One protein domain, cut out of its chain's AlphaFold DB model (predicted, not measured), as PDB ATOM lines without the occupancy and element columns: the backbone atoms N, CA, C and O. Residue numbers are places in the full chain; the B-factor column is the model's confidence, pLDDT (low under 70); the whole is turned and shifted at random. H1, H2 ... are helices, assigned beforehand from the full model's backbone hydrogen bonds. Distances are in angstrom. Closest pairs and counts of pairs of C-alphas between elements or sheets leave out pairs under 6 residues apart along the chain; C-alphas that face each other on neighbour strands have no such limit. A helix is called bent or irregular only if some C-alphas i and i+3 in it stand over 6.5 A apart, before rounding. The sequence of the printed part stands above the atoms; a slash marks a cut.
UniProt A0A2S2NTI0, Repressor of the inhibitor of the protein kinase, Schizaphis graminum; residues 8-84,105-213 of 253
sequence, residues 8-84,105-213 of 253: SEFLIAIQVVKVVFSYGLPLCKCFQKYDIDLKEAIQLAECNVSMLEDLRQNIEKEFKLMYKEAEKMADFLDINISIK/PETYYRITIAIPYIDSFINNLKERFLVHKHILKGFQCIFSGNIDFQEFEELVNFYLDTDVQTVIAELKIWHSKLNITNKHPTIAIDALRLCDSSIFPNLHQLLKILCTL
ATOM      1  N   SER A   8      -3.669   3.412 -29.842       85.00
ATOM      2  CA  SER A   8      -4.813   2.773 -29.179       85.00
ATOM      3  C   SER A   8      -5.070   1.353 -29.705       85.00
ATOM      4  O   SER A   8      -5.419   0.457 -28.946       85.00
ATOM      5  N   GLU A   9      -4.840   1.124 -31.001       86.69
ATOM      6  CA  GLU A   9      -4.967  -0.192 -31.633       86.69
ATOM      7  C   GLU A   9      -3.921  -1.180 -31.100       86.69
ATOM      8  O   GLU A   9      -4.278  -2.298 -30.733       86.69
ATOM      9  N   PHE A  10      -2.658  -0.762 -30.982       87.69
ATOM     10  CA  PHE A  10      -1.592  -1.574 -30.403       87.69
ATOM     11  C   PHE A  10      -1.861  -1.937 -28.936       87.69
ATOM     12  O   PHE A  10      -1.691  -3.098 -28.565       87.69
ATOM     13  N   LEU A  11      -2.307  -0.980 -28.114       88.56
ATOM     14  CA  LEU A  11      -2.598  -1.211 -26.690       88.56
ATOM     15  C   LEU A  11      -3.746  -2.202 -26.475       88.56
ATOM     16  O   LEU A  11      -3.689  -3.047 -25.582       88.56
ATOM     17  N   ILE A  12      -4.778  -2.140 -27.314       90.38
ATOM     18  CA  ILE A  12      -5.863  -3.115 -27.242       90.38
ATOM     19  C   ILE A  12      -5.402  -4.473 -27.775       90.38
ATOM     20  O   ILE A  12      -5.623  -5.497 -27.127       90.38
ATOM     21  N   ALA A  13      -4.720  -4.493 -28.923       91.31
ATOM     22  CA  ALA A  13      -4.234  -5.725 -29.528       91.31
ATOM     23  C   ALA A  13      -3.298  -6.491 -28.584       91.31
ATOM     24  O   ALA A  13      -3.460  -7.698 -28.426       91.31
ATOM     25  N   ILE A  14      -2.363  -5.814 -27.907       90.88
ATOM     26  CA  ILE A  14      -1.435  -6.480 -26.983       90.88
ATOM     27  C   ILE A  14      -2.165  -7.114 -25.799       90.88
ATOM     28  O   ILE A  14      -1.782  -8.196 -25.359       90.88
ATOM     29  N   GLN A  15      -3.240  -6.491 -25.314       92.88
ATOM     30  CA  GLN A  15      -4.002  -7.024 -24.194       92.88
ATOM     31  C   GLN A  15      -4.869  -8.220 -24.601       92.88
ATOM     32  O   GLN A  15      -4.920  -9.208 -23.869       92.88
ATOM     33  N   VAL A  16      -5.468  -8.188 -25.796       92.81
ATOM     34  CA  VAL A  16      -6.153  -9.356 -26.380       92.81
ATOM     35  C   VAL A  16      -5.168 -10.513 -26.565       92.81
ATOM     36  O   VAL A  16      -5.419 -11.628 -26.112       92.81
ATOM     37  N   VAL A  17      -4.016 -10.238 -27.182       92.38
ATOM     38  CA  VAL A  17      -2.939 -11.212 -27.403       92.38
ATOM     39  C   VAL A  17      -2.487 -11.813 -26.073       92.38
ATOM     40  O   VAL A  17      -2.430 -13.031 -25.947       92.38
ATOM     41  N   LYS A  18      -2.226 -10.992 -25.052       93.25
ATOM     42  CA  LYS A  18      -1.815 -11.456 -23.720       93.25
ATOM     43  C   LYS A  18      -2.787 -12.488 -23.150       93.25
ATOM     44  O   LYS A  18      -2.339 -13.522 -22.656       93.25
ATOM     45  N   VAL A  19      -4.092 -12.222 -23.223       93.44
ATOM     46  CA  VAL A  19      -5.106 -13.154 -22.717       93.44
ATOM     47  C   VAL A  19      -5.107 -14.439 -23.538       93.44
ATOM     48  O   VAL A  19      -4.929 -15.509 -22.965       93.44
ATOM     49  N   VAL A  20      -5.204 -14.360 -24.866       92.00
ATOM     50  CA  VAL A  20      -5.240 -15.550 -25.739       92.00
ATOM     51  C   VAL A  20      -3.987 -16.424 -25.572       92.00
ATOM     52  O   VAL A  20      -4.086 -17.643 -25.434       92.00
ATOM     53  N   PHE A  21      -2.800 -15.818 -25.492       89.75
ATOM     54  CA  PHE A  21      -1.552 -16.550 -25.255       89.75
ATOM     55  C   PHE A  21      -1.456 -17.147 -23.849       89.75
ATOM     56  O   PHE A  21      -0.765 -18.150 -23.674       89.75
ATOM     57  N   SER A  22      -2.137 -16.578 -22.848       91.88
ATOM     58  CA  SER A  22      -2.181 -17.176 -21.509       91.88
ATOM     59  C   SER A  22      -2.892 -18.531 -21.515       91.88
ATOM     60  O   SER A  22      -2.405 -19.456 -20.866       91.88
ATOM     61  N   TYR A  23      -3.945 -18.685 -22.331       90.19
ATOM     62  CA  TYR A  23      -4.585 -19.979 -22.571       90.19
ATOM     63  C   TYR A  23      -3.642 -20.930 -23.298       90.19
ATOM     64  O   TYR A  23      -3.459 -22.044 -22.835       90.19
ATOM     65  N   GLY A  24      -2.957 -20.483 -24.357       86.56
ATOM     66  CA  GLY A  24      -2.032 -21.333 -25.122       86.56
ATOM     67  C   GLY A  24      -0.747 -21.744 -24.382       86.56
ATOM     68  O   GLY A  24      -0.054 -22.669 -24.810       86.56
ATOM     69  N   LEU A  25      -0.401 -21.092 -23.267       87.19
ATOM     70  CA  LEU A  25       0.865 -21.308 -22.562       87.19
ATOM     71  C   LEU A  25       1.075 -22.750 -22.049       87.19
ATOM     72  O   LEU A  25       2.176 -23.276 -22.243       87.19
ATOM     73  N   PRO A  26       0.098 -23.419 -21.403       87.62
ATOM     74  CA  PRO A  26       0.246 -24.807 -20.975       87.62
ATOM     75  C   PRO A  26       0.482 -25.751 -22.159       87.62
ATOM     76  O   PRO A  26       1.311 -26.653 -22.052       87.62
ATOM     77  N   LEU A  27      -0.163 -25.496 -23.303       83.94
ATOM     78  CA  LEU A  27       0.026 -26.277 -24.526       83.94
ATOM     79  C   LEU A  27       1.444 -26.123 -25.069       83.94
ATOM     80  O   LEU A  27       2.116 -27.115 -25.344       83.94
ATOM     81  N   CYS A  28       1.952 -24.890 -25.125       82.62
ATOM     82  CA  CYS A  28       3.343 -24.643 -25.493       82.62
ATOM     83  C   CYS A  28       4.327 -25.356 -24.556       82.62
ATOM     84  O   CYS A  28       5.313 -25.913 -25.027       82.62
ATOM     85  N   LYS A  29       4.070 -25.355 -23.241       83.69
ATOM     86  CA  LYS A  29       4.922 -26.054 -22.268       83.69
ATOM     87  C   LYS A  29       4.888 -27.567 -22.461       83.69
ATOM     88  O   LYS A  29       5.946 -28.180 -22.414       83.69
ATOM     89  N   CYS A  30       3.711 -28.149 -22.703       81.94
ATOM     90  CA  CYS A  30       3.551 -29.575 -22.996       81.94
ATOM     91  C   CYS A  30       4.414 -29.983 -24.199       81.94
ATOM     92  O   CYS A  30       5.234 -30.887 -24.095       81.94
ATOM     93  N   PHE A  31       4.337 -29.223 -25.292       73.06
ATOM     94  CA  PHE A  31       5.113 -29.494 -26.503       73.06
ATOM     95  C   PHE A  31       6.615 -29.203 -26.404       73.06
ATOM     96  O   PHE A  31       7.381 -29.620 -27.268       73.06
ATOM     97  N   GLN A  32       7.049 -28.462 -25.387       75.06
ATOM     98  CA  GLN A  32       8.464 -28.189 -25.132       75.06
ATOM     99  C   GLN A  32       9.105 -29.209 -24.183       75.06
ATOM    100  O   GLN A  32      10.317 -29.144 -23.969       75.06
ATOM    101  N   LYS A  33       8.323 -30.131 -23.605       74.31
ATOM    102  CA  LYS A  33       8.862 -31.244 -22.819       74.31
ATOM    103  C   LYS A  33       9.682 -32.181 -23.714       74.31
ATOM    104  O   LYS A  33       9.451 -32.269 -24.916       74.31
ATOM    105  N   TYR A  34      10.657 -32.869 -23.126       64.25
ATOM    106  CA  TYR A  34      11.480 -33.855 -23.839       64.25
ATOM    107  C   TYR A  34      10.784 -35.225 -23.942       64.25
ATOM    108  O   TYR A  34      11.106 -36.019 -24.822       64.25
ATOM    109  N   ASP A  35       9.820 -35.477 -23.057       67.69
ATOM    110  CA  ASP A  35       9.024 -36.691 -22.894       67.69
ATOM    111  C   ASP A  35       7.553 -36.440 -23.273       67.69
ATOM    112  O   ASP A  35       6.643 -36.563 -22.458       67.69
ATOM    113  N   ILE A  36       7.303 -36.024 -24.518       67.00
ATOM    114  CA  ILE A  36       5.947 -35.658 -24.953       67.00
ATOM    115  C   ILE A  36       5.074 -36.909 -25.101       67.00
ATOM    116  O   ILE A  36       5.274 -37.700 -26.024       67.00
ATOM    117  N   ASP A  37       4.049 -37.030 -24.255       72.56
ATOM    118  CA  ASP A  37       2.918 -37.923 -24.495       72.56
ATOM    119  C   ASP A  37       1.939 -37.257 -25.475       72.56
ATOM    120  O   ASP A  37       1.296 -36.248 -25.172       72.56
ATOM    121  N   LEU A  38       1.815 -37.831 -26.675       71.94
ATOM    122  CA  LEU A  38       0.898 -37.346 -27.707       71.94
ATOM    123  C   LEU A  38      -0.559 -37.350 -27.239       71.94
ATOM    124  O   LEU A  38      -1.334 -36.501 -27.670       71.94
ATOM    125  N   LYS A  39      -0.951 -38.290 -26.372       74.06
ATOM    126  CA  LYS A  39      -2.320 -38.368 -25.857       74.06
ATOM    127  C   LYS A  39      -2.639 -37.173 -24.985       74.06
ATOM    128  O   LYS A  39      -3.639 -36.497 -25.227       74.06
ATOM    129  N   GLU A  40      -1.768 -36.907 -24.017       78.50
ATOM    130  CA  GLU A  40      -1.863 -35.743 -23.141       78.50
ATOM    131  C   GLU A  40      -1.857 -34.456 -23.976       78.50
ATOM    132  O   GLU A  40      -2.696 -33.580 -23.776       78.50
ATOM    133  N   ALA A  41      -0.977 -34.369 -24.975       80.44
ATOM    134  CA  ALA A  41      -0.848 -33.186 -25.811       80.44
ATOM    135  C   ALA A  41      -2.097 -32.900 -26.668       80.44
ATOM    136  O   ALA A  41      -2.537 -31.752 -26.750       80.44
ATOM    137  N   ILE A  42      -2.701 -33.930 -27.274       80.69
ATOM    138  CA  ILE A  42      -3.946 -33.803 -28.052       80.69
ATOM    139  C   ILE A  42      -5.118 -33.431 -27.136       80.69
ATOM    140  O   ILE A  42      -5.871 -32.511 -27.450       80.69
ATOM    141  N   GLN A  43      -5.251 -34.096 -25.984       84.25
ATOM    142  CA  GLN A  43      -6.297 -33.776 -25.007       84.25
ATOM    143  C   GLN A  43      -6.180 -32.331 -24.522       84.25
ATOM    144  O   GLN A  43      -7.167 -31.600 -24.463       84.25
ATOM    145  N   LEU A  44      -4.961 -31.883 -24.229       87.62
ATOM    146  CA  LEU A  44      -4.715 -30.522 -23.781       87.62
ATOM    147  C   LEU A  44      -4.965 -29.496 -24.898       87.62
ATOM    148  O   LEU A  44      -5.427 -28.391 -24.605       87.62
ATOM    149  N   ALA A  45      -4.731 -29.849 -26.167       87.50
ATOM    150  CA  ALA A  45      -5.117 -29.028 -27.314       87.50
ATOM    151  C   ALA A  45      -6.647 -28.903 -27.442       87.50
ATOM    152  O   ALA A  45      -7.149 -27.804 -27.667       87.50
ATOM    153  N   GLU A  46      -7.396 -29.989 -27.231       89.44
ATOM    154  CA  GLU A  46      -8.868 -29.976 -27.214       89.44
ATOM    155  C   GLU A  46      -9.421 -29.103 -26.090       89.44
ATOM    156  O   GLU A  46     -10.260 -28.236 -26.339       89.44
ATOM    157  N   CYS A  47      -8.900 -29.265 -24.869       91.12
ATOM    158  CA  CYS A  47      -9.266 -28.412 -23.742       91.12
ATOM    159  C   CYS A  47      -8.966 -26.935 -24.032       91.12
ATOM    160  O   CYS A  47      -9.773 -26.071 -23.705       91.12
ATOM    161  N   ASN A  48      -7.831 -26.635 -24.675       91.38
ATOM    162  CA  ASN A  48      -7.478 -25.273 -25.078       91.38
ATOM    163  C   ASN A  48      -8.485 -24.671 -26.058       91.38
ATOM    164  O   ASN A  48      -8.936 -23.546 -25.853       91.38
ATOM    165  N   VAL A  49      -8.836 -25.413 -27.111       92.12
ATOM    166  CA  VAL A  49      -9.818 -24.966 -28.104       92.12
ATOM    167  C   VAL A  49     -11.162 -24.716 -27.431       92.12
ATOM    168  O   VAL A  49     -11.725 -23.641 -27.614       92.12
ATOM    169  N   SER A  50     -11.624 -25.650 -26.596       93.94
ATOM    170  CA  SER A  50     -12.891 -25.517 -25.873       93.94
ATOM    171  C   SER A  50     -12.917 -24.276 -24.969       93.94
ATOM    172  O   SER A  50     -13.860 -23.494 -25.029       93.94
ATOM    173  N   MET A  51     -11.850 -24.022 -24.206       93.88
ATOM    174  CA  MET A  51     -11.753 -22.833 -23.346       93.88
ATOM    175  C   MET A  51     -11.746 -21.523 -24.146       93.88
ATOM    176  O   MET A  51     -12.293 -20.512 -23.704       93.88
ATOM    177  N   LEU A  52     -11.126 -21.515 -25.328       93.50
ATOM    178  CA  LEU A  52     -11.108 -20.341 -26.200       93.50
ATOM    179  C   LEU A  52     -12.462 -20.105 -26.877       93.50
ATOM    180  O   LEU A  52     -12.846 -18.952 -27.073       93.50
ATOM    181  N   GLU A  53     -13.201 -21.164 -27.199       94.81
ATOM    182  CA  GLU A  53     -14.588 -21.070 -27.660       94.81
ATOM    183  C   GLU A  53     -15.497 -20.490 -26.571       94.81
ATOM    184  O   GLU A  53     -16.281 -19.583 -26.856       94.81
ATOM    185  N   ASP A  54     -15.332 -20.916 -25.319       95.00
ATOM    186  CA  ASP A  54     -16.061 -20.356 -24.175       95.00
ATOM    187  C   ASP A  54     -15.725 -18.872 -23.957       95.00
ATOM    188  O   ASP A  54     -16.620 -18.046 -23.728       95.00
ATOM    189  N   LEU A  55     -14.448 -18.495 -24.096       94.00
ATOM    190  CA  LEU A  55     -14.014 -17.094 -24.083       94.00
ATOM    191  C   LEU A  55     -14.668 -16.307 -25.225       94.00
ATOM    192  O   LEU A  55     -15.108 -15.171 -25.035       94.00
ATOM    193  N   ARG A  56     -14.764 -16.908 -26.415       93.56
ATOM    194  CA  ARG A  56     -15.382 -16.290 -27.591       93.56
ATOM    195  C   ARG A  56     -16.893 -16.098 -27.435       93.56
ATOM    196  O   ARG A  56     -17.414 -15.089 -27.921       93.56
ATOM    197  N   GLN A  57     -17.579 -17.016 -26.755       94.44
ATOM    198  CA  GLN A  57     -18.999 -16.896 -26.410       94.44
ATOM    199  C   GLN A  57     -19.232 -15.796 -25.365       94.44
ATOM    200  O   GLN A  57     -20.152 -14.992 -25.504       94.44
ATOM    201  N   ASN A  58     -18.353 -15.690 -24.365       94.00
ATOM    202  CA  ASN A  58     -18.441 -14.699 -23.287       94.00
ATOM    203  C   ASN A  58     -17.697 -13.384 -23.582       94.00
ATOM    204  O   ASN A  58     -17.434 -12.592 -22.669       94.00
ATOM    205  N   ILE A  59     -17.396 -13.111 -24.857       92.81
ATOM    206  CA  ILE A  59     -16.479 -12.040 -25.270       92.81
ATOM    207  C   ILE A  59     -16.888 -10.650 -24.774       92.81
ATOM    208  O   ILE A  59     -16.036  -9.796 -24.573       92.81
ATOM    209  N   GLU A  60     -18.175 -10.396 -24.538       89.94
ATOM    210  CA  GLU A  60     -18.640  -9.114 -23.995       89.94
ATOM    211  C   GLU A  60     -18.154  -8.833 -22.578       89.94
ATOM    212  O   GLU A  60     -17.820  -7.695 -22.257       89.94
ATOM    213  N   LYS A  61     -18.125  -9.856 -21.724       93.00
ATOM    214  CA  LYS A  61     -17.661  -9.719 -20.340       93.00
ATOM    215  C   LYS A  61     -16.139  -9.748 -20.289       93.00
ATOM    216  O   LYS A  61     -15.537  -8.895 -19.644       93.00
ATOM    217  N   GLU A  62     -15.533 -10.672 -21.027       92.94
ATOM    218  CA  GLU A  62     -14.080 -10.837 -21.063       92.94
ATOM    219  C   GLU A  62     -13.385  -9.622 -21.686       92.94
ATOM    220  O   GLU A  62     -12.412  -9.100 -21.139       92.94
ATOM    221  N   PHE A  63     -13.919  -9.088 -22.789       93.69
ATOM    222  CA  PHE A  63     -13.327  -7.920 -23.434       93.69
ATOM    223  C   PHE A  63     -13.422  -6.662 -22.565       93.69
ATOM    224  O   PHE A  63     -12.500  -5.857 -22.597       93.69
ATOM    225  N   LYS A  64     -14.454  -6.507 -21.721       93.75
ATOM    226  CA  LYS A  64     -14.515  -5.404 -20.741       93.75
ATOM    227  C   LYS A  64     -13.334  -5.420 -19.776       93.75
ATOM    228  O   LYS A  64     -12.802  -4.366 -19.434       93.75
ATOM    229  N   LEU A  65     -12.915  -6.603 -19.330       93.62
ATOM    230  CA  LEU A  65     -11.746  -6.756 -18.461       93.62
ATOM    231  C   LEU A  65     -10.459  -6.424 -19.221       93.62
ATOM    232  O   LEU A  65      -9.621  -5.681 -18.712       93.62
ATOM    233  N   MET A  66     -10.329  -6.911 -20.460       93.06
ATOM    234  CA  MET A  66      -9.204  -6.571 -21.336       93.06
ATOM    235  C   MET A  66      -9.126  -5.061 -21.582       93.06
ATOM    236  O   MET A  66      -8.062  -4.466 -21.457       93.06
ATOM    237  N   TYR A  67     -10.254  -4.424 -21.873       92.81
ATOM    238  CA  TYR A  67     -10.328  -3.001 -22.167       92.81
ATOM    239  C   TYR A  67      -9.915  -2.147 -20.961       92.81
ATOM    240  O   TYR A  67      -9.077  -1.266 -21.112       92.81
ATOM    241  N   LYS A  68     -10.379  -2.479 -19.747       93.25
ATOM    242  CA  LYS A  68      -9.960  -1.793 -18.507       93.25
ATOM    243  C   LYS A  68      -8.457  -1.877 -18.242       93.25
ATOM    244  O   LYS A  68      -7.852  -0.926 -17.761       93.25
ATOM    245  N   GLU A  69      -7.842  -3.023 -18.511       92.31
ATOM    246  CA  GLU A  69      -6.389  -3.167 -18.372       92.31
ATOM    247  C   GLU A  69      -5.632  -2.349 -19.427       92.31
ATOM    248  O   GLU A  69      -4.572  -1.796 -19.136       92.31
ATOM    249  N   ALA A  70      -6.188  -2.230 -20.634       91.00
ATOM    250  CA  ALA A  70      -5.640  -1.354 -21.660       91.00
ATOM    251  C   ALA A  70      -5.803   0.134 -21.303       91.00
ATOM    252  O   ALA A  70      -4.871   0.890 -21.549       91.00
ATOM    253  N   GLU A  71      -6.914   0.543 -20.678       91.62
ATOM    254  CA  GLU A  71      -7.107   1.905 -20.148       91.62
ATOM    255  C   GLU A  71      -6.047   2.251 -19.103       91.62
ATOM    256  O   GLU A  71      -5.350   3.244 -19.259       91.62
ATOM    257  N   LYS A  72      -5.815   1.376 -18.115       91.38
ATOM    258  CA  LYS A  72      -4.748   1.580 -17.115       91.38
ATOM    259  C   LYS A  72      -3.369   1.761 -17.754       91.38
ATOM    260  O   LYS A  72      -2.562   2.566 -17.296       91.38
ATOM    261  N   MET A  73      -3.077   0.978 -18.796       87.81
ATOM    262  CA  MET A  73      -1.822   1.089 -19.539       87.81
ATOM    263  C   MET A  73      -1.763   2.390 -20.350       87.81
ATOM    264  O   MET A  73      -0.702   3.000 -20.453       87.81
ATOM    265  N   ALA A  74      -2.889   2.817 -20.919       88.00
ATOM    266  CA  ALA A  74      -3.002   4.055 -21.673       88.00
ATOM    267  C   ALA A  74      -2.812   5.280 -20.765       88.00
ATOM    268  O   ALA A  74      -2.036   6.164 -21.120       88.00
ATOM    269  N   ASP A  75      -3.395   5.269 -19.563       89.31
ATOM    270  CA  ASP A  75      -3.216   6.301 -18.535       89.31
ATOM    271  C   ASP A  75      -1.747   6.421 -18.105       89.31
ATOM    272  O   ASP A  75      -1.208   7.519 -17.996       89.31
ATOM    273  N   PHE A  76      -1.062   5.288 -17.911       87.38
ATOM    274  CA  PHE A  76       0.366   5.274 -17.574       87.38
ATOM    275  C   PHE A  76       1.249   5.870 -18.683       87.38
ATOM    276  O   PHE A  76       2.310   6.429 -18.404       87.38
ATOM    277  N   LEU A  77       0.831   5.731 -19.942       84.56
ATOM    278  CA  LEU A  77       1.564   6.200 -21.119       84.56
ATOM    279  C   LEU A  77       1.098   7.577 -21.618       84.56
ATOM    280  O   LEU A  77       1.650   8.058 -22.607       84.56
ATOM    281  N   ASP A  78       0.109   8.185 -20.955       83.69
ATOM    282  CA  ASP A  78      -0.554   9.435 -21.352       83.69
ATOM    283  C   ASP A  78      -1.123   9.382 -22.789       83.69
ATOM    284  O   ASP A  78      -0.961  10.287 -23.610       83.69
ATOM    285  N   ILE A  79      -1.762   8.254 -23.131       83.00
ATOM    286  CA  ILE A  79      -2.389   7.996 -24.435       83.00
ATOM    287  C   ILE A  79      -3.905   7.947 -24.263       83.00
ATOM    288  O   ILE A  79      -4.423   7.177 -23.465       83.00
ATOM    289  N   ASN A  80      -4.647   8.685 -25.089       80.75
ATOM    290  CA  ASN A  80      -6.107   8.592 -25.106       80.75
ATOM    291  C   ASN A  80      -6.583   7.503 -26.089       80.75
ATOM    292  O   ASN A  80      -6.228   7.523 -27.274       80.75
ATOM    293  N   ILE A  81      -7.389   6.547 -25.617       81.44
ATOM    294  CA  ILE A  81      -7.936   5.473 -26.455       81.44
ATOM    295  C   ILE A  81      -9.029   6.054 -27.352       81.44
ATOM    296  O   ILE A  81     -10.127   6.381 -26.907       81.44
ATOM    297  N   SER A  82      -8.736   6.173 -28.647       81.31
ATOM    298  CA  SER A  82      -9.658   6.761 -29.618       81.31
ATOM    299  C   SER A  82      -9.738   5.943 -30.896       81.31
ATOM    300  O   SER A  82      -8.775   5.316 -31.335       81.31
ATOM    301  N   ILE A  83     -10.913   5.962 -31.520       78.12
ATOM    302  CA  ILE A  83     -11.152   5.246 -32.769       78.12
ATOM    303  C   ILE A  83     -10.455   5.989 -33.915       78.12
ATOM    304  O   ILE A  83     -10.674   7.182 -34.134       78.12
ATOM    305  N   LYS A  84      -9.646   5.269 -34.702       70.94
ATOM    306  CA  LYS A  84      -9.069   5.808 -35.943       70.94
ATOM    307  C   LYS A  84     -10.180   6.136 -36.944       70.94
ATOM    308  O   LYS A  84     -11.180   5.432 -37.033       70.94
ATOM    309  N   PRO A 105     -15.430   3.307 -28.248       84.12
ATOM    310  CA  PRO A 105     -14.153   2.690 -28.617       84.12
ATOM    311  C   PRO A 105     -14.050   1.221 -28.190       84.12
ATOM    312  O   PRO A 105     -13.555   0.395 -28.956       84.12
ATOM    313  N   GLU A 106     -14.615   0.868 -27.033       87.06
ATOM    314  CA  GLU A 106     -14.713  -0.516 -26.560       87.06
ATOM    315  C   GLU A 106     -15.435  -1.418 -27.579       87.06
ATOM    316  O   GLU A 106     -14.893  -2.430 -28.030       87.06
ATOM    317  N   THR A 107     -16.635  -1.028 -28.017       86.31
ATOM    318  CA  THR A 107     -17.421  -1.795 -28.998       86.31
ATOM    319  C   THR A 107     -16.701  -1.906 -30.337       86.31
ATOM    320  O   THR A 107     -16.701  -2.976 -30.950       86.31
ATOM    321  N   TYR A 108     -16.056  -0.823 -30.779       87.56
ATOM    322  CA  TYR A 108     -15.281  -0.808 -32.016       87.56
ATOM    323  C   TYR A 108     -14.145  -1.836 -31.981       87.56
ATOM    324  O   TYR A 108     -14.040  -2.672 -32.881       87.56
ATOM    325  N   TYR A 109     -13.307  -1.810 -30.943       89.12
ATOM    326  CA  TYR A 109     -12.148  -2.696 -30.862       89.12
ATOM    327  C   TYR A 109     -12.510  -4.151 -30.564       89.12
ATOM    328  O   TYR A 109     -11.834  -5.059 -31.052       89.12
ATOM    329  N   ARG A 110     -13.616  -4.396 -29.854       90.19
ATOM    330  CA  ARG A 110     -14.153  -5.751 -29.683       90.19
ATOM    331  C   ARG A 110     -14.460  -6.406 -31.031       90.19
ATOM    332  O   ARG A 110     -14.057  -7.542 -31.267       90.19
ATOM    333  N   ILE A 111     -15.155  -5.683 -31.913       86.56
ATOM    334  CA  ILE A 111     -15.603  -6.195 -33.217       86.56
ATOM    335  C   ILE A 111     -14.455  -6.241 -34.231       86.56
ATOM    336  O   ILE A 111     -14.374  -7.176 -35.022       86.56
ATOM    337  N   THR A 112     -13.570  -5.243 -34.231       85.88
ATOM    338  CA  THR A 112     -12.500  -5.139 -35.239       85.88
ATOM    339  C   THR A 112     -11.245  -5.937 -34.906       85.88
ATOM    340  O   THR A 112     -10.588  -6.408 -35.830       85.88
ATOM    341  N   ILE A 113     -10.901  -6.086 -33.623       89.12
ATOM    342  CA  ILE A 113      -9.645  -6.714 -33.187       89.12
ATOM    343  C   ILE A 113      -9.922  -8.017 -32.449       89.12
ATOM    344  O   ILE A 113      -9.466  -9.068 -32.892       89.12
ATOM    345  N   ALA A 114     -10.655  -7.962 -31.333       91.00
ATOM    346  CA  ALA A 114     -10.741  -9.104 -30.424       91.00
ATOM    347  C   ALA A 114     -11.408 -10.316 -31.077       91.00
ATOM    348  O   ALA A 114     -10.818 -11.392 -31.113       91.00
ATOM    349  N   ILE A 115     -12.602 -10.122 -31.641       91.50
ATOM    350  CA  ILE A 115     -13.369 -11.190 -32.284       91.50
ATOM    351  C   ILE A 115     -12.588 -11.828 -33.449       91.50
ATOM    352  O   ILE A 115     -12.340 -13.033 -33.378       91.50
ATOM    353  N   PRO A 116     -12.126 -11.075 -34.470       91.69
ATOM    354  CA  PRO A 116     -11.412 -11.672 -35.598       91.69
ATOM    355  C   PRO A 116     -10.125 -12.383 -35.183       91.69
ATOM    356  O   PRO A 116      -9.779 -13.418 -35.750       91.69
ATOM    357  N   TYR A 117      -9.413 -11.842 -34.189       91.69
ATOM    358  CA  TYR A 117      -8.181 -12.445 -33.700       91.69
ATOM    359  C   TYR A 117      -8.435 -13.764 -32.966       91.69
ATOM    360  O   TYR A 117      -7.764 -14.753 -33.255       91.69
ATOM    361  N   ILE A 118      -9.413 -13.799 -32.055       93.44
ATOM    362  CA  ILE A 118      -9.776 -15.015 -31.317       93.44
ATOM    363  C   ILE A 118     -10.294 -16.084 -32.284       93.44
ATOM    364  O   ILE A 118      -9.838 -17.222 -32.213       93.44
ATOM    365  N   ASP A 119     -11.160 -15.716 -33.232       93.50
ATOM    366  CA  ASP A 119     -11.692 -16.647 -34.237       93.50
ATOM    367  C   ASP A 119     -10.566 -17.228 -35.108       93.50
ATOM    368  O   ASP A 119     -10.489 -18.440 -35.312       93.50
ATOM    369  N   SER A 120      -9.633 -16.384 -35.567       91.81
ATOM    370  CA  SER A 120      -8.457 -16.847 -36.310       91.81
ATOM    371  C   SER A 120      -7.572 -17.766 -35.466       91.81
ATOM    372  O   SER A 120      -7.109 -18.790 -35.964       91.81
ATOM    373  N   PHE A 121      -7.345 -17.436 -34.195       90.44
ATOM    374  CA  PHE A 121      -6.517 -18.242 -33.302       90.44
ATOM    375  C   PHE A 121      -7.138 -19.618 -33.027       90.44
ATOM    376  O   PHE A 121      -6.439 -20.626 -33.120       90.44
ATOM    377  N   ILE A 122      -8.449 -19.671 -32.770       92.12
ATOM    378  CA  ILE A 122      -9.202 -20.922 -32.620       92.12
ATOM    379  C   ILE A 122      -9.084 -21.759 -33.893       92.12
ATOM    380  O   ILE A 122      -8.715 -22.929 -33.812       92.12
ATOM    381  N   ASN A 123      -9.336 -21.172 -35.068       90.50
ATOM    382  CA  ASN A 123      -9.248 -21.898 -36.335       90.50
ATOM    383  C   ASN A 123      -7.842 -22.449 -36.584       90.50
ATOM    384  O   ASN A 123      -7.707 -23.625 -36.905       90.50
ATOM    385  N   ASN A 124      -6.796 -21.658 -36.335       86.12
ATOM    386  CA  ASN A 124      -5.414 -22.121 -36.466       86.12
ATOM    387  C   ASN A 124      -5.107 -23.303 -35.528       86.12
ATOM    388  O   ASN A 124      -4.412 -24.237 -35.927       86.12
ATOM    389  N   LEU A 125      -5.616 -23.292 -34.289       84.88
ATOM    390  CA  LEU A 125      -5.460 -24.425 -33.369       84.88
ATOM    391  C   LEU A 125      -6.233 -25.661 -33.845       84.88
ATOM    392  O   LEU A 125      -5.697 -26.768 -33.795       84.88
ATOM    393  N   LYS A 126      -7.462 -25.483 -34.340       87.50
ATOM    394  CA  LYS A 126      -8.280 -26.574 -34.886       87.50
ATOM    395  C   LYS A 126      -7.627 -27.216 -36.106       87.50
ATOM    396  O   LYS A 126      -7.475 -28.434 -36.133       87.50
ATOM    397  N   GLU A 127      -7.207 -26.410 -37.076       83.25
ATOM    398  CA  GLU A 127      -6.537 -26.889 -38.287       83.25
ATOM    399  C   GLU A 127      -5.236 -27.615 -37.954       83.25
ATOM    400  O   GLU A 127      -4.979 -28.699 -38.469       83.25
ATOM    401  N   ARG A 128      -4.436 -27.062 -37.035       77.81
ATOM    402  CA  ARG A 128      -3.144 -27.649 -36.677       77.81
ATOM    403  C   ARG A 128      -3.263 -28.956 -35.893       77.81
ATOM    404  O   ARG A 128      -2.460 -29.855 -36.125       77.81
ATOM    405  N   PHE A 129      -4.199 -29.054 -34.946       75.69
ATOM    406  CA  PHE A 129      -4.232 -30.165 -33.983       75.69
ATOM    407  C   PHE A 129      -5.445 -31.086 -34.117       75.69
ATOM    408  O   PHE A 129      -5.305 -32.291 -33.927       75.69
ATOM    409  N   LEU A 130      -6.629 -30.559 -34.443       75.00
ATOM    410  CA  LEU A 130      -7.856 -31.361 -34.458       75.00
ATOM    411  C   LEU A 130      -8.078 -32.083 -35.787       75.00
ATOM    412  O   LEU A 130      -8.577 -33.204 -35.774       75.00
ATOM    413  N   VAL A 131      -7.663 -31.498 -36.916       73.88
ATOM    414  CA  VAL A 131      -7.773 -32.151 -38.239       73.88
ATOM    415  C   VAL A 131      -6.979 -33.455 -38.276       73.88
ATOM    416  O   VAL A 131      -7.465 -34.471 -38.762       73.88
ATOM    417  N   HIS A 132      -5.782 -33.458 -37.693       71.06
ATOM    418  CA  HIS A 132      -4.913 -34.633 -37.647       71.06
ATOM    419  C   HIS A 132      -5.047 -35.429 -36.344       71.06
ATOM    420  O   HIS A 132      -4.196 -36.267 -36.057       71.06
ATOM    421  N   LYS A 133      -6.103 -35.204 -35.550       76.12
ATOM    422  CA  LYS A 133      -6.313 -35.876 -34.257       76.12
ATOM    423  C   LYS A 133      -6.272 -37.398 -34.384       76.12
ATOM    424  O   LYS A 133      -5.565 -38.042 -33.619       76.12
ATOM    425  N   HIS A 134      -7.001 -37.960 -35.345       72.19
ATOM    426  CA  HIS A 134      -7.070 -39.412 -35.552       72.19
ATOM    427  C   HIS A 134      -5.720 -39.990 -35.997       72.19
ATOM    428  O   HIS A 134      -5.252 -40.972 -35.431       72.19
ATOM    429  N   ILE A 135      -5.017 -39.287 -36.891       75.81
ATOM    430  CA  ILE A 135      -3.664 -39.650 -37.333       75.81
ATOM    431  C   ILE A 135      -2.665 -39.594 -36.165       75.81
ATOM    432  O   ILE A 135      -1.862 -40.502 -35.985       75.81
ATOM    433  N   LEU A 136      -2.703 -38.547 -35.337       73.69
ATOM    434  CA  LEU A 136      -1.790 -38.405 -34.199       73.69
ATOM    435  C   LEU A 136      -2.075 -39.430 -33.095       73.69
ATOM    436  O   LEU A 136      -1.140 -39.915 -32.455       73.69
ATOM    437  N   LYS A 137      -3.344 -39.794 -32.888       75.19
ATOM    438  CA  LYS A 137      -3.713 -40.889 -31.988       75.19
ATOM    439  C   LYS A 137      -3.266 -42.251 -32.506       75.19
ATOM    440  O   LYS A 137      -2.823 -43.053 -31.693       75.19
ATOM    441  N   GLY A 138      -3.269 -42.485 -33.820       77.69
ATOM    442  CA  GLY A 138      -2.760 -43.726 -34.410       77.69
ATOM    443  C   GLY A 138      -1.320 -44.050 -33.985       77.69
ATOM    444  O   GLY A 138      -0.977 -45.213 -33.778       77.69
ATOM    445  N   PHE A 139      -0.474 -43.038 -33.744       79.31
ATOM    446  CA  PHE A 139       0.885 -43.258 -33.230       79.31
ATOM    447  C   PHE A 139       0.906 -43.850 -31.813       79.31
ATOM    448  O   PHE A 139       1.875 -44.515 -31.448       79.31
ATOM    449  N   GLN A 140      -0.156 -43.675 -31.018       77.69
ATOM    450  CA  GLN A 140      -0.269 -44.284 -29.689       77.69
ATOM    451  C   GLN A 140      -0.316 -45.808 -29.759       77.69
ATOM    452  O   GLN A 140       0.162 -46.456 -28.828       77.69
ATOM    453  N   CYS A 141      -0.806 -46.389 -30.859       79.38
ATOM    454  CA  CYS A 141      -0.827 -47.839 -31.062       79.38
ATOM    455  C   CYS A 141       0.578 -48.457 -31.127       79.38
ATOM    456  O   CYS A 141       0.718 -49.662 -30.946       79.38
ATOM    457  N   ILE A 142       1.626 -47.656 -31.364       79.06
ATOM    458  CA  ILE A 142       3.022 -48.123 -31.342       79.06
ATOM    459  C   ILE A 142       3.512 -48.327 -29.898       79.06
ATOM    460  O   ILE A 142       4.338 -49.205 -29.643       79.06
ATOM    461  N   PHE A 143       2.993 -47.535 -28.954       77.44
ATOM    462  CA  PHE A 143       3.395 -47.546 -27.543       77.44
ATOM    463  C   PHE A 143       2.436 -48.350 -26.657       77.44
ATOM    464  O   PHE A 143       2.852 -48.948 -25.668       77.44
ATOM    465  N   SER A 144       1.150 -48.366 -27.007       69.62
ATOM    466  CA  SER A 144       0.085 -49.019 -26.246       69.62
ATOM    467  C   SER A 144      -0.258 -50.373 -26.859       69.62
ATOM    468  O   SER A 144      -0.496 -50.467 -28.060       69.62
ATOM    469  N   GLY A 145      -0.349 -51.418 -26.033       62.53
ATOM    470  CA  GLY A 145      -0.781 -52.752 -26.477       62.53
ATOM    471  C   GLY A 145      -2.271 -52.844 -26.845       62.53
ATOM    472  O   GLY A 145      -2.687 -53.826 -27.457       62.53
ATOM    473  N   ASN A 146      -3.071 -51.826 -26.499       63.72
ATOM    474  CA  ASN A 146      -4.463 -51.708 -26.928       63.72
ATOM    475  C   ASN A 146      -4.504 -51.044 -28.305       63.72
ATOM    476  O   ASN A 146      -4.251 -49.847 -28.438       63.72
ATOM    477  N   ILE A 147      -4.785 -51.850 -29.324       62.25
ATOM    478  CA  ILE A 147      -4.779 -51.428 -30.721       62.25
ATOM    479  C   ILE A 147      -6.203 -51.027 -31.108       62.25
ATOM    480  O   ILE A 147      -7.042 -51.896 -31.347       62.25
ATOM    481  N   ASP A 148      -6.466 -49.727 -31.217       68.44
ATOM    482  CA  ASP A 148      -7.603 -49.246 -32.002       68.44
ATOM    483  C   ASP A 148      -7.209 -49.310 -33.483       68.44
ATOM    484  O   ASP A 148      -6.597 -48.398 -34.039       68.44
ATOM    485  N   PHE A 149      -7.516 -50.447 -34.119       73.31
ATOM    486  CA  PHE A 149      -7.083 -50.766 -35.488       73.31
ATOM    487  C   PHE A 149      -7.499 -49.712 -36.520       73.31
ATOM    488  O   PHE A 149      -6.770 -49.491 -37.482       73.31
ATOM    489  N   GLN A 150      -8.627 -49.038 -36.295       78.69
ATOM    490  CA  GLN A 150      -9.159 -48.031 -37.207       78.69
ATOM    491  C   GLN A 150      -8.292 -46.760 -37.255       78.69
ATOM    492  O   GLN A 150      -7.963 -46.287 -38.338       78.69
ATOM    493  N   GLU A 151      -7.860 -46.235 -36.103       78.19
ATOM    494  CA  GLU A 151      -7.007 -45.033 -36.055       78.19
ATOM    495  C   GLU A 151      -5.597 -45.326 -36.607       78.19
ATOM    496  O   GLU A 151      -4.967 -44.466 -37.226       78.19
ATOM    497  N   PHE A 152      -5.103 -46.557 -36.427       82.69
ATOM    498  CA  PHE A 152      -3.821 -46.980 -36.990       82.69
ATOM    499  C   PHE A 152      -3.877 -47.165 -38.513       82.69
ATOM    500  O   PHE A 152      -2.945 -46.774 -39.211       82.69
ATOM    501  N   GLU A 153      -4.963 -47.725 -39.043       84.62
ATOM    502  CA  GLU A 153      -5.165 -47.877 -40.487       84.62
ATOM    503  C   GLU A 153      -5.202 -46.520 -41.206       84.62
ATOM    504  O   GLU A 153      -4.537 -46.348 -42.228       84.62
ATOM    505  N   GLU A 154      -5.889 -45.524 -40.641       83.44
ATOM    506  CA  GLU A 154      -5.883 -44.153 -41.168       83.44
ATOM    507  C   GLU A 154      -4.476 -43.537 -41.181       83.44
ATOM    508  O   GLU A 154      -4.092 -42.886 -42.153       83.44
ATOM    509  N   LEU A 155      -3.679 -43.774 -40.133       85.19
ATOM    510  CA  LEU A 155      -2.288 -43.325 -40.065       85.19
ATOM    511  C   LEU A 155      -1.427 -43.973 -41.153       85.19
ATOM    512  O   LEU A 155      -0.633 -43.275 -41.790       85.19
ATOM    513  N   VAL A 156      -1.569 -45.286 -41.361       85.69
ATOM    514  CA  VAL A 156      -0.810 -46.018 -42.384       85.69
ATOM    515  C   VAL A 156      -1.171 -45.489 -43.765       85.69
ATOM    516  O   VAL A 156      -0.269 -45.088 -44.490       85.69
ATOM    517  N   ASN A 157      -2.460 -45.368 -44.079       86.31
ATOM    518  CA  ASN A 157      -2.926 -44.836 -45.362       86.31
ATOM    519  C   ASN A 157      -2.490 -43.383 -45.615       86.31
ATOM    520  O   ASN A 157      -2.370 -42.967 -46.764       86.31
ATOM    521  N   PHE A 158      -2.274 -42.591 -44.560       84.12
ATOM    522  CA  PHE A 158      -1.842 -41.201 -44.695       84.12
ATOM    523  C   PHE A 158      -0.336 -41.056 -44.959       84.12
ATOM    524  O   PHE A 158       0.069 -40.162 -45.702       84.12
ATOM    525  N   TYR A 159       0.502 -41.888 -44.331       83.75
ATOM    526  CA  TYR A 159       1.964 -41.734 -44.367       83.75
ATOM    527  C   TYR A 159       2.714 -42.781 -45.193       83.75
ATOM    528  O   TYR A 159       3.880 -42.549 -45.520       83.75
ATOM    529  N   LEU A 160       2.105 -43.932 -45.478       86.31
ATOM    530  CA  LEU A 160       2.747 -45.061 -46.140       86.31
ATOM    531  C   LEU A 160       1.935 -45.520 -47.354       86.31
ATOM    532  O   LEU A 160       0.753 -45.824 -47.248       86.31
ATOM    533  N   ASP A 161       2.618 -45.698 -48.482       81.81
ATOM    534  CA  ASP A 161       2.067 -46.338 -49.680       81.81
ATOM    535  C   ASP A 161       2.299 -47.860 -49.617       81.81
ATOM    536  O   ASP A 161       3.007 -48.445 -50.438       81.81
ATOM    537  N   THR A 162       1.821 -48.526 -48.566       82.81
ATOM    538  CA  THR A 162       2.051 -49.966 -48.339       82.81
ATOM    539  C   THR A 162       0.784 -50.643 -47.836       82.81
ATOM    540  O   THR A 162      -0.076 -50.001 -47.241       82.81
ATOM    541  N   ASP A 163       0.660 -51.949 -48.078       86.44
ATOM    542  CA  ASP A 163      -0.495 -52.723 -47.633       86.44
ATOM    543  C   ASP A 163      -0.644 -52.686 -46.103       86.44
ATOM    544  O   ASP A 163       0.247 -53.113 -45.361       86.44
ATOM    545  N   VAL A 164      -1.798 -52.210 -45.635       86.00
ATOM    546  CA  VAL A 164      -2.112 -52.005 -44.215       86.00
ATOM    547  C   VAL A 164      -1.919 -53.294 -43.410       86.00
ATOM    548  O   VAL A 164      -1.408 -53.258 -42.288       86.00
ATOM    549  N   GLN A 165      -2.259 -54.453 -43.987       85.00
ATOM    550  CA  GLN A 165      -2.136 -55.741 -43.297       85.00
ATOM    551  C   GLN A 165      -0.683 -56.089 -42.958       85.00
ATOM    552  O   GLN A 165      -0.418 -56.628 -41.881       85.00
ATOM    553  N   THR A 166       0.268 -55.734 -43.827       87.19
ATOM    554  CA  THR A 166       1.698 -55.964 -43.569       87.19
ATOM    555  C   THR A 166       2.192 -55.139 -42.381       87.19
ATOM    556  O   THR A 166       2.860 -55.669 -41.492       87.19
ATOM    557  N   VAL A 167       1.772 -53.875 -42.292       87.50
ATOM    558  CA  VAL A 167       2.153 -52.973 -41.198       87.50
ATOM    559  C   VAL A 167       1.491 -53.390 -39.880       87.50
ATOM    560  O   VAL A 167       2.129 -53.363 -38.827       87.50
ATOM    561  N   ILE A 168       0.236 -53.851 -39.920       86.56
ATOM    562  CA  ILE A 168      -0.449 -54.412 -38.745       86.56
ATOM    563  C   ILE A 168       0.266 -55.676 -38.244       86.56
ATOM    564  O   ILE A 168       0.397 -55.872 -37.032       86.56
ATOM    565  N   ALA A 169       0.727 -56.546 -39.147       87.19
ATOM    566  CA  ALA A 169       1.483 -57.738 -38.773       87.19
ATOM    567  C   ALA A 169       2.820 -57.368 -38.109       87.19
ATOM    568  O   ALA A 169       3.130 -57.905 -37.042       87.19
ATOM    569  N   GLU A 170       3.560 -56.405 -38.670       89.12
ATOM    570  CA  GLU A 170       4.766 -55.851 -38.039       89.12
ATOM    571  C   GLU A 170       4.467 -55.306 -36.637       89.12
ATOM    572  O   GLU A 170       5.187 -55.631 -35.695       89.12
ATOM    573  N   LEU A 171       3.375 -54.548 -36.466       87.75
ATOM    574  CA  LEU A 171       2.965 -53.975 -35.178       87.75
ATOM    575  C   LEU A 171       2.659 -55.051 -34.127       87.75
ATOM    576  O   LEU A 171       3.071 -54.930 -32.973       87.75
ATOM    577  N   LYS A 172       1.986 -56.140 -34.513       87.12
ATOM    578  CA  LYS A 172       1.716 -57.272 -33.607       87.12
ATOM    579  C   LYS A 172       3.005 -57.969 -33.167       87.12
ATOM    580  O   LYS A 172       3.161 -58.290 -31.988       87.12
ATOM    581  N   ILE A 173       3.936 -58.193 -34.096       87.50
ATOM    582  CA  ILE A 173       5.235 -58.815 -33.798       87.50
ATOM    583  C   ILE A 173       6.077 -57.889 -32.914       87.50
ATOM    584  O   ILE A 173       6.704 -58.351 -31.961       87.50
ATOM    585  N   TRP A 174       6.053 -56.586 -33.189       87.69
ATOM    586  CA  TRP A 174       6.702 -55.561 -32.381       87.69
ATOM    587  C   TRP A 174       6.221 -55.593 -30.928       87.69
ATOM    588  O   TRP A 174       7.041 -55.741 -30.024       87.69
ATOM    589  N   HIS A 175       4.905 -55.574 -30.693       86.06
ATOM    590  CA  HIS A 175       4.343 -55.687 -29.339       86.06
ATOM    591  C   HIS A 175       4.745 -56.984 -28.639       86.06
ATOM    592  O   HIS A 175       5.111 -56.969 -27.465       86.06
ATOM    593  N   SER A 176       4.755 -58.106 -29.364       85.00
ATOM    594  CA  SER A 176       5.245 -59.381 -28.828       85.00
ATOM    595  C   SER A 176       6.722 -59.294 -28.409       85.00
ATOM    596  O   SER A 176       7.077 -59.701 -27.301       85.00
ATOM    597  N   LYS A 177       7.584 -58.677 -29.234       85.31
ATOM    598  CA  LYS A 177       9.005 -58.434 -28.917       85.31
ATOM    599  C   LYS A 177       9.163 -57.552 -27.671       85.31
ATOM    600  O   LYS A 177      10.006 -57.855 -26.825       85.31
ATOM    601  N   LEU A 178       8.363 -56.493 -27.527       84.62
ATOM    602  CA  LEU A 178       8.395 -55.614 -26.350       84.62
ATOM    603  C   LEU A 178       7.979 -56.350 -25.069       84.62
ATOM    604  O   LEU A 178       8.680 -56.246 -24.064       84.62
ATOM    605  N   ASN A 179       6.917 -57.159 -25.133       84.06
ATOM    606  CA  ASN A 179       6.438 -57.960 -24.001       84.06
ATOM    607  C   ASN A 179       7.459 -59.019 -23.562       84.06
ATOM    608  O   ASN A 179       7.679 -59.206 -22.371       84.06
ATOM    609  N   ILE A 180       8.126 -59.693 -24.505       83.75
ATOM    610  CA  ILE A 180       9.171 -60.683 -24.183       83.75
ATOM    611  C   ILE A 180      10.389 -60.008 -23.540       83.75
ATOM    612  O   ILE A 180      11.018 -60.564 -22.643       83.75
ATOM    613  N   THR A 181      10.742 -58.809 -24.007       78.94
ATOM    614  CA  THR A 181      11.928 -58.089 -23.528       78.94
ATOM    615  C   THR A 181      11.666 -57.209 -22.303       78.94
ATOM    616  O   THR A 181      12.626 -56.653 -21.769       78.94
ATOM    617  N   ASN A 182      10.410 -57.089 -21.845       79.81
ATOM    618  CA  ASN A 182       9.964 -56.161 -20.795       79.81
ATOM    619  C   ASN A 182      10.457 -54.715 -21.011       79.81
ATOM    620  O   ASN A 182      10.769 -53.994 -20.062       79.81
ATOM    621  N   LYS A 183      10.553 -54.278 -22.274       77.50
ATOM    622  CA  LYS A 183      10.947 -52.910 -22.640       77.50
ATOM    623  C   LYS A 183       9.733 -52.187 -23.197       77.50
ATOM    624  O   LYS A 183       9.317 -52.470 -24.310       77.50
ATOM    625  N   HIS A 184       9.198 -51.228 -22.448       77.44
ATOM    626  CA  HIS A 184       8.081 -50.393 -22.889       77.44
ATOM    627  C   HIS A 184       8.569 -48.957 -23.073       77.44
ATOM    628  O   HIS A 184       8.658 -48.217 -22.091       77.44
ATOM    629  N   PRO A 185       8.960 -48.560 -24.298       73.31
ATOM    630  CA  PRO A 185       9.336 -47.180 -24.547       73.31
ATOM    631  C   PRO A 185       8.107 -46.286 -24.370       73.31
ATOM    632  O   PRO A 185       7.062 -46.545 -24.957       73.31
ATOM    633  N   THR A 186       8.234 -45.231 -23.574       68.25
ATOM    634  CA  THR A 186       7.218 -44.170 -23.460       68.25
ATOM    635  C   THR A 186       7.500 -43.013 -24.418       68.25
ATOM    636  O   THR A 186       6.599 -42.253 -24.753       68.25
ATOM    637  N   ILE A 187       8.747 -42.894 -24.889       71.94
ATOM    638  CA  ILE A 187       9.219 -41.802 -25.740       71.94
ATOM    639  C   ILE A 187       9.485 -42.324 -27.157       71.94
ATOM    640  O   ILE A 187      10.100 -43.379 -27.346       71.94
ATOM    641  N   ALA A 188       9.087 -41.548 -28.170       75.50
ATOM    642  CA  ALA A 188       9.284 -41.883 -29.582       75.50
ATOM    643  C   ALA A 188      10.753 -42.147 -29.955       75.50
ATOM    644  O   ALA A 188      11.034 -43.060 -30.731       75.50
ATOM    645  N   ILE A 189      11.697 -41.406 -29.365       78.31
ATOM    646  CA  ILE A 189      13.130 -41.586 -29.636       78.31
ATOM    647  C   ILE A 189      13.662 -42.920 -29.100       78.31
ATOM    648  O   ILE A 189      14.504 -43.551 -29.739       78.31
ATOM    649  N   ASP A 190      13.153 -43.374 -27.955       80.31
ATOM    650  CA  ASP A 190      13.552 -44.649 -27.362       80.31
ATOM    651  C   ASP A 190      12.936 -45.811 -28.139       80.31
ATOM    652  O   ASP A 190      13.624 -46.790 -28.428       80.31
ATOM    653  N   ALA A 191      11.682 -45.668 -28.581       82.25
ATOM    654  CA  ALA A 191      11.061 -46.616 -29.501       82.25
ATOM    655  C   ALA A 191      11.844 -46.716 -30.819       82.25
ATOM    656  O   ALA A 191      12.102 -47.822 -31.289       82.25
ATOM    657  N   LEU A 192      12.298 -45.589 -31.380       83.75
ATOM    658  CA  LEU A 192      13.102 -45.571 -32.605       83.75
ATOM    659  C   LEU A 192      14.451 -46.285 -32.434       83.75
ATOM    660  O   LEU A 192      14.902 -46.960 -33.354       83.75
ATOM    661  N   ARG A 193      15.087 -46.166 -31.261       84.12
ATOM    662  CA  ARG A 193      16.349 -46.860 -30.945       84.12
ATOM    663  C   ARG A 193      16.177 -48.367 -30.775       84.12
ATOM    664  O   ARG A 193      17.101 -49.113 -31.072       84.12
ATOM    665  N   LEU A 194      15.027 -48.803 -30.266       83.31
ATOM    666  CA  LEU A 194      14.698 -50.221 -30.084       83.31
ATOM    667  C   LEU A 194      14.184 -50.879 -31.377       83.31
ATOM    668  O   LEU A 194      14.226 -52.104 -31.510       83.31
ATOM    669  N   CYS A 195      13.662 -50.075 -32.303       83.12
ATOM    670  CA  CYS A 195      13.088 -50.524 -33.560       83.12
ATOM    671  C   CYS A 195      14.167 -50.638 -34.645       83.12
ATOM    672  O   CYS A 195      14.580 -49.645 -35.249       83.12
ATOM    673  N   ASP A 196      14.609 -51.867 -34.909       84.06
ATOM    674  CA  ASP A 196      15.590 -52.166 -35.951       84.06
ATOM    675  C   ASP A 196      14.991 -51.971 -37.353       84.06
ATOM    676  O   ASP A 196      14.058 -52.674 -37.747       84.06
ATOM    677  N   SER A 197      15.579 -51.065 -38.143       85.69
ATOM    678  CA  SER A 197      15.100 -50.729 -39.498       85.69
ATOM    679  C   SER A 197      15.074 -51.903 -40.485       85.69
ATOM    680  O   SER A 197      14.297 -51.881 -41.433       85.69
ATOM    681  N   SER A 198      15.900 -52.931 -40.270       83.00
ATOM    682  CA  SER A 198      15.939 -54.132 -41.112       83.00
ATOM    683  C   SER A 198      14.854 -55.151 -40.767       83.00
ATOM    684  O   SER A 198      14.548 -56.004 -41.592       83.00
ATOM    685  N   ILE A 199      14.316 -55.102 -39.543       83.69
ATOM    686  CA  ILE A 199      13.319 -56.060 -39.045       83.69
ATOM    687  C   ILE A 199      11.910 -55.475 -39.171       83.69
ATOM    688  O   ILE A 199      10.989 -56.192 -39.544       83.69
ATOM    689  N   PHE A 200      11.755 -54.180 -38.885       86.75
ATOM    690  CA  PHE A 200      10.471 -53.477 -38.914       86.75
ATOM    691  C   PHE A 200      10.577 -52.192 -39.751       86.75
ATOM    692  O   PHE A 200      10.582 -51.088 -39.195       86.75
ATOM    693  N   PRO A 201      10.735 -52.295 -41.082       87.50
ATOM    694  CA  PRO A 201      10.986 -51.138 -41.939       87.50
ATOM    695  C   PRO A 201       9.838 -50.119 -41.902       87.50
ATOM    696  O   PRO A 201      10.097 -48.915 -41.825       87.50
ATOM    697  N   ASN A 202       8.583 -50.584 -41.883       89.19
ATOM    698  CA  ASN A 202       7.410 -49.711 -41.910       89.19
ATOM    699  C   ASN A 202       7.222 -48.992 -40.570       89.19
ATOM    700  O   ASN A 202       7.078 -47.769 -40.529       89.19
ATOM    701  N   LEU A 203       7.314 -49.721 -39.453       87.12
ATOM    702  CA  LEU A 203       7.243 -49.110 -38.119       87.12
ATOM    703  C   LEU A 203       8.404 -48.155 -37.855       87.12
ATOM    704  O   LEU A 203       8.209 -47.104 -37.246       87.12
ATOM    705  N   HIS A 204       9.610 -48.495 -38.308       87.50
ATOM    706  CA  HIS A 204      10.768 -47.621 -38.166       87.50
ATOM    707  C   HIS A 204      10.572 -46.312 -38.945       87.50
ATOM    708  O   HIS A 204      10.925 -45.239 -38.451       87.50
ATOM    709  N   GLN A 205       9.960 -46.373 -40.133       87.50
ATOM    710  CA  GLN A 205       9.594 -45.185 -40.901       87.50
ATOM    711  C   GLN A 205       8.516 -44.351 -40.192       87.50
ATOM    712  O   GLN A 205       8.674 -43.137 -40.077       87.50
ATOM    713  N   LEU A 206       7.475 -44.979 -39.639       87.50
ATOM    714  CA  LEU A 206       6.452 -44.280 -38.850       87.50
ATOM    715  C   LEU A 206       7.044 -43.612 -37.603       87.50
ATOM    716  O   LEU A 206       6.744 -42.455 -37.323       87.50
ATOM    717  N   LEU A 207       7.941 -44.286 -36.881       84.94
ATOM    718  CA  LEU A 207       8.629 -43.717 -35.720       84.94
ATOM    719  C   LEU A 207       9.542 -42.544 -36.097       84.94
ATOM    720  O   LEU A 207       9.610 -41.562 -35.356       84.94
ATOM    721  N   LYS A 208      10.211 -42.605 -37.256       85.75
ATOM    722  CA  LYS A 208      10.948 -41.458 -37.808       85.75
ATOM    723  C   LYS A 208      10.013 -40.293 -38.088       85.75
ATOM    724  O   LYS A 208      10.301 -39.191 -37.633       85.75
ATOM    725  N   ILE A 209       8.898 -40.544 -38.776       84.12
ATOM    726  CA  ILE A 209       7.881 -39.526 -39.056       84.12
ATOM    727  C   ILE A 209       7.425 -38.899 -37.742       84.12
ATOM    728  O   ILE A 209       7.520 -37.685 -37.607       84.12
ATOM    729  N   LEU A 210       7.075 -39.707 -36.741       79.81
ATOM    730  CA  LEU A 210       6.674 -39.231 -35.423       79.81
ATOM    731  C   LEU A 210       7.732 -38.338 -34.758       79.81
ATOM    732  O   LEU A 210       7.394 -37.283 -34.227       79.81
ATOM    733  N   CYS A 211       9.009 -38.723 -34.812       75.88
ATOM    734  CA  CYS A 211      10.108 -37.918 -34.269       75.88
ATOM    735  C   CYS A 211      10.349 -36.617 -35.059       75.88
ATOM    736  O   CYS A 211      10.887 -35.658 -34.509       75.88
ATOM    737  N   THR A 212       9.990 -36.588 -36.344       74.25
ATOM    738  CA  THR A 212      10.118 -35.406 -37.214       74.25
ATOM    739  C   THR A 212       8.862 -34.544 -37.272       74.25
ATOM    740  O   THR A 212       8.938 -33.410 -37.753       74.25
ATOM    741  N   LEU A 213       7.716 -35.047 -36.796       69.25
ATOM    742  CA  LEU A 213       6.491 -34.268 -36.754       69.25
ATOM    743  C   LEU A 213       6.752 -33.022 -35.908       69.25
ATOM    744  O   LEU A 213       7.313 -33.122 -34.813       69.25
TER     745      LEU A 213
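Overview. This is residues 8 to 84 and 105 to 213 of the 253 residues of the protein "Repressor of the inhibitor of the protein kinase" of Schizaphis graminum (UniProt A0A2S2NTI0). The domain is a long rod in two parts: a loose up-and-down bundle of three long helices, H1, H2 and H4b, with H3 slanting past one end of it beside the short arm H4a, and at the other end a head of mostly short helices, H5 to H10. H5 joins the bundle to the head, H8 crosses the rod's long axis at the head's far end, and the short H6 lies near H7, H8 and H9, with H9 and H10 paired as a hairpin. The printed part has 186 residues with ten named helices, H1 to H10 in order along the chain, and no named strand; the class is all helix. The whole is loose, with a radius of gyration of the C-alphas of 22.8 A, and the C-alphas span 69 by 27 by 22 A.

Along the chain. H1, residues 8 to 32, begins with C-alpha 8 at (-4.813, 2.773, -29.179) and is 33.9 A long; it is irregular, with C-alphas 23 and 26 lying 7.0 A apart, and has a kink of 51 degrees near residue 24. H2, residues 38 to 57, is 28.6 A long and begins with C-alpha 38 at (0.898, -37.346, -27.707). H3, residues 59 to 76, is 25.4 A long. H4, residues 105 to 130, was assigned as one helix by its hydrogen bonds but is bent, with C-alphas 112 and 115 lying 6.8 A apart. Its arms are H4a, residues 105 to 112, and H4b, residues 115 to 130, 21.0 A long; they stand at a steep tilt of 35.0 degrees, only just past shallow. H5 is residues 133 to 138, H6 is residues 140 to 143, and H7 is residues 149 to 159, 15.6 A long. H8, residues 164 to 181, is 25.7 A long. H9 is residues 188 to 194, and H10, residues 201 to 212, is 16.4 A long and ends with C-alpha 212 at (10.118, -35.406, -37.214).

Arrangement. H1, H2 and H4b form the bundle, up and down, each running against the one before it. H1 and H2 are a hairpin: residues 20 to 31 of H1 touch H2, closest at the C-alphas of Cys 30 and Ala 41, 6.3 A, at a shallow tilt of 24 degrees. H2 and H4b touch, opposite ways at a shallow tilt of 21 degrees, closest at the C-alphas of Val 49 and Ile 122, 6.1 A. H1 and H4b are close but not clearly touching. Residues 8 to 19 of H1 touch H3 at a steep tilt of 65 degrees, with the C-alphas of Ile 12 and Ala 70 closest at 5.9 A. Residues 60 to 67 of H3 touch H4a, closest at the C-alphas of Phe 63 and Arg 110, 6.7 A. Residues 38 to 42 of H2 touch H5, closest at the C-alphas of Lys 39 and Lys 137, 6.8 A. H5 touches H7, about perpendicular at 78 degrees, with the C-alphas of Gly 138 and Phe 152 closest at 4.3 A. Residues 164 to 167 of H8 touch H7, closest at the C-alphas of Glu 153 and Val 164, 6.3 A. H8 and H10 touch, about perpendicular at 83 degrees, with the C-alphas of Val 167 and Asn 202 closest at 6.2 A. H9 and H10 are a hairpin at a shallow tilt of 34 degrees, only just short of steep, with the C-alphas of Leu 192 and Leu 207 closest at 5.8 A. H6 touches no helix but is near H7, H8 and H9. Every O i to N i+4 pair is within hydrogen-bond range in H2, H4a, H4b, H5, H7, H8, H9 and H10, against 19 of 21 in H1 and 13 of 14 in H3; H6 is too short for such a pair.

Size, cuts and confidence. The two C-alphas farthest apart are those of Asn 80 and Ile 180, 70.9 A. Residues 85 to 104 are not printed, and C-alphas 84 and 105 stand 9.4 A apart across the cut, which falls in the link from H3 to H4. Of the links that are printed whole, none is long. The mean pLDDT of the printed part is 84.2, and the model's confidence is under 70 at residues 34 to 36, 144 to 148, 186 and 213.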